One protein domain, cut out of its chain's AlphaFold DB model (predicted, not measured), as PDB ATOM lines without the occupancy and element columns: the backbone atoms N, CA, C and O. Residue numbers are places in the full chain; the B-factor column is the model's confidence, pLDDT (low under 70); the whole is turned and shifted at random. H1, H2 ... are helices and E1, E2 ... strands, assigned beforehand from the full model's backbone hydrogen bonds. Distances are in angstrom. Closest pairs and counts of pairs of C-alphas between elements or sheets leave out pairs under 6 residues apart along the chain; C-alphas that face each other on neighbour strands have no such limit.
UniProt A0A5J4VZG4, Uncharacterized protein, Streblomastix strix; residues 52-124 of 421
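Overview. This is residues 52 to 124 of the 421 residues of an uncharacterized protein of Streblomastix strix (UniProt A0A5J4VZG4). A small sheet of three parallel strands, E1, E2 and E5, has the short helix H1 over one face, while its other face bears no named element. From the end of E2 the chain arches past E3 and E4 back to the start of E5, with E4 beside H1; E3 and E6 form a separate two-stranded pair beyond the end toward which E1, E2 and E5 run. The printed part has 73 residues with one named helix and six named strands, in the order E1 H1 E2 E3 E4 E5 E6; the sheets, of order E1 E2 E5 and E3 E6, are parallel. The class is mostly strand, though under half of the residues are in named elements. The whole is compact, with a radius of gyration of the C-alphas of 12.2 A and spans of 36 by 29 by 18 A.

Arrangement. E1, residues 56 to 60, is an edge strand. H1, residues 71 to 75, follows, then E2, residues 83 to 88, the inner strand. E1, H1 and E2 form a strand-helix-strand unit, two parallel neighbour strands with a helix between them in the chain, and its crossover is right-handed. E1 and E2 are parallel at 23 degrees, with N 58 and O 85 2.9 A apart, within hydrogen-bond range. H1 is on the sheet at a height over the sheet of 8.4 A, and only just over E2, on which 3 of its 5 C-alphas fall. The closest C-alphas of E1 and H1 are those of Val 60 and Ile 71, 6.2 A apart. In H1 every O i to N i+4 pair is within hydrogen-bond range. E3, residues 92 to 94, runs on into E4, residues 97 to 99, across a break of 2 residues, at 67 degrees. E4 pairs with no named strand; its closest C-alpha pair with H1 is Leu 97 and Thr 72, 6.4 A. E5, residues 104 to 109, is the other edge strand, parallel to E2 at 16 degrees, with N 86 and O 106 2.8 A apart. E6, residues 116 to 118, is parallel to E3 at 21 degrees, with N 118 and O 93 2.8 A apart. E5 and E6 are only just apart, their closest C-alphas 8.4 A from each other.

Along the chain. E1 begins at C-alpha 56, (95.447, -36.630, 6.420), and is 12.8 A long from first to last C-alpha. H1 measures 6.1 A, E2 16.5 A, E3 6.6 A and E4 6.3 A. E5 measures 16.9 A and ends at C-alpha 109, (88.281, -40.179, 20.357). E6 measures 6.3 A and ends at C-alpha 118, (79.326, -31.190, 23.716).

Size, cuts and confidence. The two C-alphas farthest apart are those of Ala 52 and Pro 122, 39.7 A. The printed part has no cut and no long link. Its mean pLDDT is 78.1; residues 52, 96, 98 to 104 and 111 to 124 of this model are under 70.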
ATOM      1  N   ALA A  52     100.573 -40.754  -1.556       66.81
ATOM      2  CA  ALA A  52      99.683 -39.707  -2.081       66.81
ATOM      3  C   ALA A  52      98.174 -39.967  -1.858       66.81
ATOM      4  O   ALA A  52      97.367 -39.057  -2.001       66.81
ATOM      5  N   ASN A  53      97.806 -41.189  -1.457       75.75
ATOM      6  CA  ASN A  53      96.432 -41.611  -1.188       75.75
ATOM      7  C   ASN A  53      96.117 -41.804   0.309       75.75
ATOM      8  O   ASN A  53      95.029 -42.266   0.643       75.75
ATOM      9  N   ALA A  54      97.048 -41.523   1.225       84.69
ATOM     10  CA  ALA A  54      96.798 -41.675   2.657       84.69
ATOM     11  C   ALA A  54      95.884 -40.554   3.182       84.69
ATOM     12  O   ALA A  54      95.987 -39.403   2.750       84.69
ATOM     13  N   ALA A  55      95.001 -40.882   4.129       84.00
ATOM     14  CA  ALA A  55      94.195 -39.881   4.821       84.00
ATOM     15  C   ALA A  55      95.097 -38.917   5.614       84.00
ATOM     16  O   ALA A  55      96.077 -39.346   6.234       84.00
ATOM     17  N   CYS A  56      94.768 -37.626   5.605       93.06
ATOM     18  CA  CYS A  56      95.447 -36.630   6.420       93.06
ATOM     19  C   CYS A  56      95.025 -36.793   7.873       93.06
ATOM     20  O   CYS A  56      93.842 -36.716   8.200       93.06
ATOM     21  N   LYS A  57      96.007 -37.033   8.740       94.56
ATOM     22  CA  LYS A  57      95.772 -37.279  10.159       94.56
ATOM     23  C   LYS A  57      95.972 -35.994  10.941       94.56
ATOM     24  O   LYS A  57      97.057 -35.414  10.892       94.56
ATOM     25  N   PHE A  58      94.955 -35.583  11.686       95.50
ATOM     26  CA  PHE A  58      94.999 -34.385  12.511       95.50
ATOM     27  C   PHE A  58      94.582 -34.697  13.942       95.50
ATOM     28  O   PHE A  58      93.666 -35.479  14.186       95.50
ATOM     29  N   ASN A  59      95.261 -34.062  14.893       94.88
ATOM     30  CA  ASN A  59      94.869 -34.086  16.293       94.88
ATOM     31  C   ASN A  59      94.128 -32.793  16.616       94.88
ATOM     32  O   ASN A  59      94.618 -31.712  16.279       94.88
ATOM     33  N   VAL A  60      92.992 -32.916  17.293       94.38
ATOM     34  CA  VAL A  60      92.213 -31.788  17.797       94.38
ATOM     35  C   VAL A  60      92.189 -31.849  19.316       94.38
ATOM     36  O   VAL A  60      91.912 -32.899  19.901       94.38
ATOM     37  N   SER A  61      92.523 -30.732  19.951       94.38
ATOM     38  CA  SER A  61      92.436 -30.568  21.389       94.38
ATOM     39  C   SER A  61      92.232 -29.113  21.791       94.38
ATOM     40  O   SER A  61      92.911 -28.220  21.296       94.38
ATOM     41  N   GLN A  62      91.346 -28.894  22.754       93.19
ATOM     42  CA  GLN A  62      91.085 -27.622  23.415       93.19
ATOM     43  C   GLN A  62      91.995 -27.394  24.632       93.19
ATOM     44  O   GLN A  62      92.059 -26.273  25.134       93.19
ATOM     45  N   THR A  63      92.704 -28.426  25.115       93.81
ATOM     46  CA  THR A  63      93.618 -28.303  26.269       93.81
ATOM     47  C   THR A  63      95.086 -28.583  25.945       93.81
ATOM     48  O   THR A  63      95.971 -28.106  26.658       93.81
ATOM     49  N   TYR A  64      95.378 -29.318  24.868       92.88
ATOM     50  CA  TYR A  64      96.738 -29.704  24.500       92.88
ATOM     51  C   TYR A  64      97.380 -28.722  23.511       92.88
ATOM     52  O   TYR A  64      96.951 -28.581  22.365       92.88
ATOM     53  N   ALA A  65      98.475 -28.085  23.932       92.94
ATOM     54  CA  ALA A  65      99.235 -27.175  23.081       92.94
ATOM     55  C   ALA A  65      99.870 -27.912  21.885       92.94
ATOM     56  O   ALA A  65     100.582 -28.900  22.053       92.94
ATOM     57  N   GLY A  66      99.641 -27.397  20.674       91.06
ATOM     58  CA  GLY A  66     100.184 -27.946  19.425       91.06
ATOM     59  C   GLY A  66      99.233 -28.863  18.646       91.06
ATOM     60  O   GLY A  66      99.593 -29.312  17.561       91.06
ATOM     61  N   ALA A  67      98.031 -29.126  19.164       95.56
ATOM     62  CA  ALA A  67      96.920 -29.669  18.382       95.56
ATOM     63  C   ALA A  67      96.082 -28.529  17.766       95.56
ATOM     64  O   ALA A  67      96.212 -27.373  18.173       95.56
ATOM     65  N   TYR A  68      95.222 -28.848  16.795       97.31
ATOM     66  CA  TYR A  68      94.195 -27.906  16.335       97.31
ATOM     67  C   TYR A  68      93.161 -27.704  17.440       97.31
ATOM     68  O   TYR A  68      92.807 -28.659  18.123       97.31
ATOM     69  N   THR A  69      92.652 -26.488  17.613       94.69
ATOM     70  CA  THR A  69      91.694 -26.201  18.695       94.69
ATOM     71  C   THR A  69      90.300 -26.708  18.339       94.69
ATOM     72  O   THR A  69      89.513 -27.081  19.209       94.69
ATOM     73  N   THR A  70      89.993 -26.748  17.042       92.94
ATOM     74  CA  THR A  70      88.701 -27.183  16.507       92.94
ATOM     75  C   THR A  70      88.881 -28.156  15.343       92.94
ATOM     76  O   THR A  70      89.886 -28.150  14.628       92.94
ATOM     77  N   ILE A  71      87.883 -29.005  15.129       90.19
ATOM     78  CA  ILE A  71      87.749 -29.881  13.966       90.19
ATOM     79  C   ILE A  71      87.669 -29.025  12.703       90.19
ATOM     80  O   ILE A  71      88.306 -29.350  11.706       90.19
ATOM     81  N   THR A  72      86.972 -27.891  12.757       88.75
ATOM     82  CA  THR A  72      86.913 -26.919  11.659       88.75
ATOM     83  C   THR A  72      88.307 -26.426  11.250       88.75
ATOM     84  O   THR A  72      88.629 -26.390  10.063       88.75
ATOM     85  N   GLU A  73      89.177 -26.093  12.209       93.31
ATOM     86  CA  GLU A  73      90.569 -25.708  11.925       93.31
ATOM     87  C   GLU A  73      91.374 -26.838  11.274       93.31
ATOM     88  O   GLU A  73      92.144 -26.581  10.342       93.31
ATOM     89  N   ALA A  74      91.185 -28.075  11.739       94.31
ATOM     90  CA  ALA A  74      91.822 -29.248  11.150       94.31
ATOM     91  C   ALA A  74      91.329 -29.509   9.714       94.31
ATOM     92  O   ALA A  74      92.124 -29.827   8.835       94.31
ATOM     93  N   LEU A  75      90.033 -29.325   9.451       88.19
ATOM     94  CA  LEU A  75      89.430 -29.498   8.124       88.19
ATOM     95  C   LEU A  75      89.759 -28.366   7.146       88.19
ATOM     96  O   LEU A  75      89.693 -28.570   5.938       88.19
ATOM     97  N   ASN A  76      90.147 -27.192   7.646       90.56
ATOM     98  CA  ASN A  76      90.654 -26.098   6.815       90.56
ATOM     99  C   ASN A  76      92.074 -26.360   6.282       90.56
ATOM    100  O   ASN A  76      92.563 -25.597   5.449       90.56
ATOM    101  N   GLN A  77      92.750 -27.418   6.745       93.62
ATOM    102  CA  GLN A  77      94.044 -27.819   6.205       93.62
ATOM    103  C   GLN A  77      93.878 -28.522   4.862       93.62
ATOM    104  O   GLN A  77      93.053 -29.417   4.720       93.62
ATOM    105  N   THR A  78      94.708 -28.178   3.878       91.06
ATOM    106  CA  THR A  78      94.666 -28.832   2.567       91.06
ATOM    107  C   THR A  78      95.026 -30.311   2.686       91.06
ATOM    108  O   THR A  78      96.179 -30.651   2.952       91.06
ATOM    109  N   CYS A  79      94.066 -31.194   2.407       87.81
ATOM    110  CA  CYS A  79      94.325 -32.621   2.275       87.81
ATOM    111  C   CYS A  79      94.254 -33.093   0.821       87.81
ATOM    112  O   CYS A  79      93.184 -33.127   0.217       87.81
ATOM    113  N   VAL A  80      95.397 -33.512   0.267       88.00
ATOM    114  CA  VAL A  80      95.520 -33.937  -1.143       88.00
ATOM    115  C   VAL A  80      94.658 -35.162  -1.460       88.00
ATOM    116  O   VAL A  80      94.106 -35.249  -2.552       88.00
ATOM    117  N   SER A  81      94.505 -36.088  -0.511       82.12
ATOM    118  CA  SER A  81      93.683 -37.289  -0.700       82.12
ATOM    119  C   SER A  81      92.178 -37.027  -0.589       82.12
ATOM    120  O   SER A  81      91.389 -37.915  -0.901       82.12
ATOM    121  N   GLY A  82      91.767 -35.845  -0.111       77.56
ATOM    122  CA  GLY A  82      90.370 -35.547   0.209       77.56
ATOM    123  C   GLY A  82      89.811 -36.378   1.369       77.56
ATOM    124  O   GLY A  82      88.598 -36.425   1.545       77.56
ATOM    125  N   SER A  83      90.661 -37.052   2.151       77.94
ATOM    126  CA  SER A  83      90.261 -37.897   3.277       77.94
ATOM    127  C   SER A  83      90.968 -37.458   4.557       77.94
ATOM    128  O   SER A  83      92.190 -37.363   4.588       77.94
ATOM    129  N   TYR A  84      90.207 -37.199   5.612       85.50
ATOM    130  CA  TYR A  84      90.644 -36.680   6.901       85.50
ATOM    131  C   TYR A  84      90.379 -37.717   7.993       85.50
ATOM    132  O   TYR A  84      89.295 -38.293   8.080       85.50
ATOM    133  N   GLU A  85      91.364 -37.912   8.861       86.06
ATOM    134  CA  GLU A  85      91.258 -38.693  10.090       86.06
ATOM    135  C   GLU A  85      91.571 -37.767  11.266       86.06
ATOM    136  O   GLU A  85      92.719 -37.375  11.483       86.06
ATOM    137  N   ILE A  86      90.539 -37.385  12.009       88.50
ATOM    138  CA  ILE A  86      90.616 -36.419  13.101       88.50
ATOM    139  C   ILE A  86      90.506 -37.159  14.430       88.50
ATOM    140  O   ILE A  86      89.516 -37.838  14.697       88.50
ATOM    141  N   THR A  87      91.532 -37.019  15.268       88.25
ATOM    142  CA  THR A  87      91.587 -37.621  16.604       88.25
ATOM    143  C   THR A  87      91.387 -36.548  17.668       88.25
ATOM    144  O   THR A  87      92.198 -35.628  17.773       88.25
ATOM    145  N   LEU A  88      90.327 -36.675  18.466       86.38
ATOM    146  CA  LEU A  88      90.046 -35.798  19.603       86.38
ATOM    147  C   LEU A  88      90.867 -36.264  20.812       86.38
ATOM    148  O   LEU A  88      90.762 -37.419  21.226       86.38
ATOM    149  N   LEU A  89      91.724 -35.397  21.352       89.50
ATOM    150  CA  LEU A  89      92.637 -35.768  22.443       89.50
ATOM    151  C   LEU A  89      92.053 -35.530  23.842       89.50
ATOM    152  O   LEU A  89      92.523 -36.139  24.804       89.50
ATOM    153  N   ASP A  90      91.055 -34.657  23.961       84.44
ATOM    154  CA  ASP A  90      90.429 -34.322  25.237       84.44
ATOM    155  C   ASP A  90      89.345 -35.322  25.637       84.44
ATOM    156  O   ASP A  90      88.708 -35.965  24.801       84.44
ATOM    157  N   SER A  91      89.073 -35.396  26.940       81.00
ATOM    158  CA  SER A  91      87.906 -36.108  27.472       81.00
ATOM    159  C   SER A  91      86.589 -35.395  27.177       81.00
ATOM    160  O   SER A  91      85.530 -36.012  27.211       81.00
ATOM    161  N   GLU A  92      86.635 -34.091  26.907       81.12
ATOM    162  CA  GLU A  92      85.486 -33.285  26.509       81.12
ATOM    163  C   GLU A  92      85.885 -32.402  25.329       81.12
ATOM    164  O   GLU A  92      86.910 -31.731  25.391       81.12
ATOM    165  N   HIS A  93      85.074 -32.394  24.275       83.00
ATOM    166  CA  HIS A  93      85.268 -31.522  23.118       83.00
ATOM    167  C   HIS A  93      84.025 -30.668  22.925       83.00
ATOM    168  O   HIS A  93      82.920 -31.207  22.868       83.00
ATOM    169  N   ILE A  94      84.178 -29.348  22.859       80.94
ATOM    170  CA  ILE A  94      83.063 -28.409  22.721       80.94
ATOM    171  C   ILE A  94      83.175 -27.697  21.377       80.94
ATOM    172  O   ILE A  94      83.974 -26.778  21.231       80.94
ATOM    173  N   GLU A  95      82.369 -28.091  20.397       80.31
ATOM    174  CA  GLU A  95      82.394 -27.456  19.077       80.31
ATOM    175  C   GLU A  95      81.062 -27.629  18.352       80.31
ATOM    176  O   GLU A  95      80.497 -28.723  18.336       80.31
ATOM    177  N   TYR A  96      80.612 -26.552  17.706       68.06
ATOM    178  CA  TYR A  96      79.646 -26.610  16.616       68.06
ATOM    179  C   TYR A  96      80.391 -26.793  15.292       68.06
ATOM    180  O   TYR A  96      81.164 -25.924  14.889       68.06
ATOM    181  N   LEU A  97      80.156 -27.916  14.619       76.88
ATOM    182  CA  LEU A  97      80.851 -28.264  13.387       76.88
ATOM    183  C   LEU A  97      79.933 -28.084  12.176       76.88
ATOM    184  O   LEU A  97      78.905 -28.747  12.058       76.88
ATOM    185  N   ILE A  98      80.326 -27.231  11.231       62.41
ATOM    186  CA  ILE A  98      79.686 -27.172   9.912       62.41
ATOM    187  C   ILE A  98      80.556 -27.946   8.931       62.41
ATOM    188  O   ILE A  98      81.701 -27.573   8.678       62.41
ATOM    189  N   LEU A  99      79.997 -28.993   8.337       67.00
ATOM    190  CA  LEU A  99      80.655 -29.749   7.280       67.00
ATOM    191  C   LEU A  99      80.040 -29.359   5.934       67.00
ATOM    192  O   LEU A  99      78.863 -29.599   5.663       67.00
ATOM    193  N   SER A 100      80.846 -28.732   5.078       58.69
ATOM    194  CA  SER A 100      80.452 -28.358   3.713       58.69
ATOM    195  C   SER A 100      81.488 -28.764   2.663       58.69
ATOM    196  O   SER A 100      81.552 -28.151   1.599       58.69
ATOM    197  N   SER A 101      82.339 -29.747   2.966       62.97
ATOM    198  CA  SER A 101      83.377 -30.226   2.054       62.97
ATOM    199  C   SER A 101      82.998 -31.564   1.418       62.97
ATOM    200  O   SER A 101      82.260 -32.369   1.981       62.97
ATOM    201  N   ASN A 102      83.536 -31.816   0.229       56.62
ATOM    202  CA  ASN A 102      83.429 -33.078  -0.504       56.62
ATOM    203  C   ASN A 102      84.461 -34.119  -0.029       56.62
ATOM    204  O   ASN A 102      84.995 -34.876  -0.836       56.62
ATOM    205  N   SER A 103      84.803 -34.104   1.260       65.81
ATOM    206  CA  SER A 103      85.900 -34.889   1.824       65.81
ATOM    207  C   SER A 103      85.397 -36.014   2.723       65.81
ATOM    208  O   SER A 103      84.385 -35.861   3.403       65.81
ATOM    209  N   THR A 104      86.116 -37.136   2.765       63.31
ATOM    210  CA  THR A 104      85.871 -38.198   3.753       63.31
ATOM    211  C   THR A 104      86.377 -37.731   5.100       63.31
ATOM    212  O   THR A 104      87.523 -37.309   5.192       63.31
ATOM    213  N   ILE A 105      85.553 -37.788   6.143       74.75
ATOM    214  CA  ILE A 105      85.934 -37.315   7.474       74.75
ATOM    215  C   ILE A 105      85.616 -38.410   8.492       74.75
ATOM    216  O   ILE A 105      84.455 -38.733   8.733       74.75
ATOM    217  N   LEU A 106      86.660 -38.977   9.092       74.38
ATOM    218  CA  LEU A 106      86.568 -39.828  10.276       74.38
ATOM    219  C   LEU A 106      86.891 -38.978  11.506       74.38
ATOM    220  O   LEU A 106      87.965 -38.384  11.566       74.38
ATOM    221  N   ILE A 107      85.988 -38.940  12.489       79.81
ATOM    222  CA  ILE A 107      86.213 -38.272  13.779       79.81
ATOM    223  C   ILE A 107      86.166 -39.345  14.861       79.81
ATOM    224  O   ILE A 107      85.162 -40.039  15.005       79.81
ATOM    225  N   GLN A 108      87.257 -39.486  15.610       73.62
ATOM    226  CA  GLN A 108      87.415 -40.514  16.639       73.62
ATOM    227  C   GLN A 108      87.984 -39.918  17.932       73.62
ATOM    228  O   GLN A 108      88.774 -38.974  17.892       73.62
ATOM    229  N   GLY A 109      87.624 -40.486  19.083       74.12
ATOM    230  CA  GLY A 109      88.281 -40.179  20.357       74.12
ATOM    231  C   GLY A 109      89.680 -40.804  20.461       74.12
ATOM    232  O   GLY A 109      89.995 -41.794  19.790       74.12
ATOM    233  N   GLY A 110      90.533 -40.249  21.320       74.00
ATOM    234  CA  GLY A 110      91.864 -40.782  21.602       74.00
ATOM    235  C   GLY A 110      91.823 -42.156  22.286       74.00
ATOM    236  O   GLY A 110      91.015 -42.416  23.170       74.00
ATOM    237  N   ARG A 111      92.756 -43.060  21.948       55.31
ATOM    238  CA  ARG A 111      92.782 -44.451  22.473       55.31
ATOM    239  C   ARG A 111      92.886 -44.582  24.001       55.31
ATOM    240  O   ARG A 111      92.624 -45.652  24.533       55.31
ATOM    241  N   LYS A 112      93.356 -43.541  24.696       69.88
ATOM    242  CA  LYS A 112      93.536 -43.539  26.161       69.88
ATOM    243  C   LYS A 112      92.465 -42.743  26.901       69.88
ATOM    244  O   LYS A 112      92.336 -42.909  28.109       69.88
ATOM    245  N   ILE A 113      91.771 -41.846  26.204       59.78
ATOM    246  CA  ILE A 113      90.850 -40.879  26.793       59.78
ATOM    247  C   ILE A 113      89.640 -40.804  25.873       59.78
ATOM    248  O   ILE A 113      89.728 -40.335  24.744       59.78
ATOM    249  N   GLN A 114      88.518 -41.299  26.371       54.59
ATOM    250  CA  GLN A 114      87.250 -41.277  25.665       54.59
ATOM    251  C   GLN A 114      86.699 -39.848  25.641       54.59
ATOM    252  O   GLN A 114      86.634 -39.200  26.686       54.59
ATOM    253  N   THR A 115      86.307 -39.362  24.465       68.56
ATOM    254  CA  THR A 115      85.851 -37.977  24.288       68.56
ATOM    255  C   THR A 115      84.328 -37.872  24.367       68.56
ATOM    256  O   THR A 115      83.609 -38.587  23.669       68.56
ATOM    257  N   ILE A 116      83.831 -36.939  25.180       64.50
ATOM    258  CA  ILE A 116      82.433 -36.498  25.211       64.50
ATOM    259  C   ILE A 116      82.315 -35.247  24.341       64.50
ATOM    260  O   ILE A 116      82.848 -34.195  24.695       64.50
ATOM    261  N   TRP A 117      81.592 -35.329  23.225       68.12
ATOM    262  CA  TRP A 117      81.355 -34.160  22.378       68.12
ATOM    263  C   TRP A 117      80.119 -33.392  22.857       68.12
ATOM    264  O   TRP A 117      79.012 -33.929  22.940       68.12
ATOM    265  N   LYS A 118      80.326 -32.128  23.213       59.91
ATOM    266  CA  LYS A 118      79.326 -31.190  23.716       59.91
ATOM    267  C   LYS A 118      79.227 -29.973  22.795       59.91
ATOM    268  O   LYS A 118      80.068 -29.741  21.933       59.91
ATOM    269  N   LEU A 119      78.190 -29.179  23.016       52.78
ATOM    270  CA  LEU A 119      77.955 -27.928  22.308       52.78
ATOM    271  C   LEU A 119      78.202 -26.739  23.238       52.78
ATOM    272  O   LEU A 119      77.830 -26.805  24.413       52.78
ATOM    273  N   ASP A 120      78.747 -25.643  22.711       52.91
ATOM    274  CA  ASP A 120      78.630 -24.344  23.366       52.91
ATOM    275  C   ASP A 120      77.259 -23.716  23.037       52.91
ATOM    276  O   ASP A 120      76.703 -23.859  21.947       52.91
ATOM    277  N   GLN A 121      76.630 -23.036  23.996       45.34
ATOM    278  CA  GLN A 121      75.487 -22.181  23.649       45.34
ATOM    279  C   GLN A 121      76.041 -20.976  22.875       45.34
ATOM    280  O   GLN A 121      77.018 -20.401  23.356       45.34
ATOM    281  N   PRO A 122      75.486 -20.567  21.710       46.62
ATOM    282  CA  PRO A 122      74.059 -20.495  21.355       46.62
ATOM    283  C   PRO A 122      73.595 -21.444  20.230       46.62
ATOM    284  O   PRO A 122      72.479 -21.297  19.720       46.62
ATOM    285  N   HIS A 123      74.441 -22.373  19.800       43.81
ATOM    286  CA  HIS A 123      74.144 -23.240  18.664       43.81
ATOM    287  C   HIS A 123      73.025 -24.238  19.032       43.81
ATOM    288  O   HIS A 123      72.802 -24.543  20.204       43.81
ATOM    289  N   ARG A 124      72.243 -24.707  18.051       46.03
ATOM    290  CA  ARG A 124      71.143 -25.673  18.286       46.03
ATOM    291  C   ARG A 124      71.468 -27.093  17.824       46.03
ATOM    292  O   ARG A 124      70.695 -28.001  18.123       46.03
TER     293      ARG A 124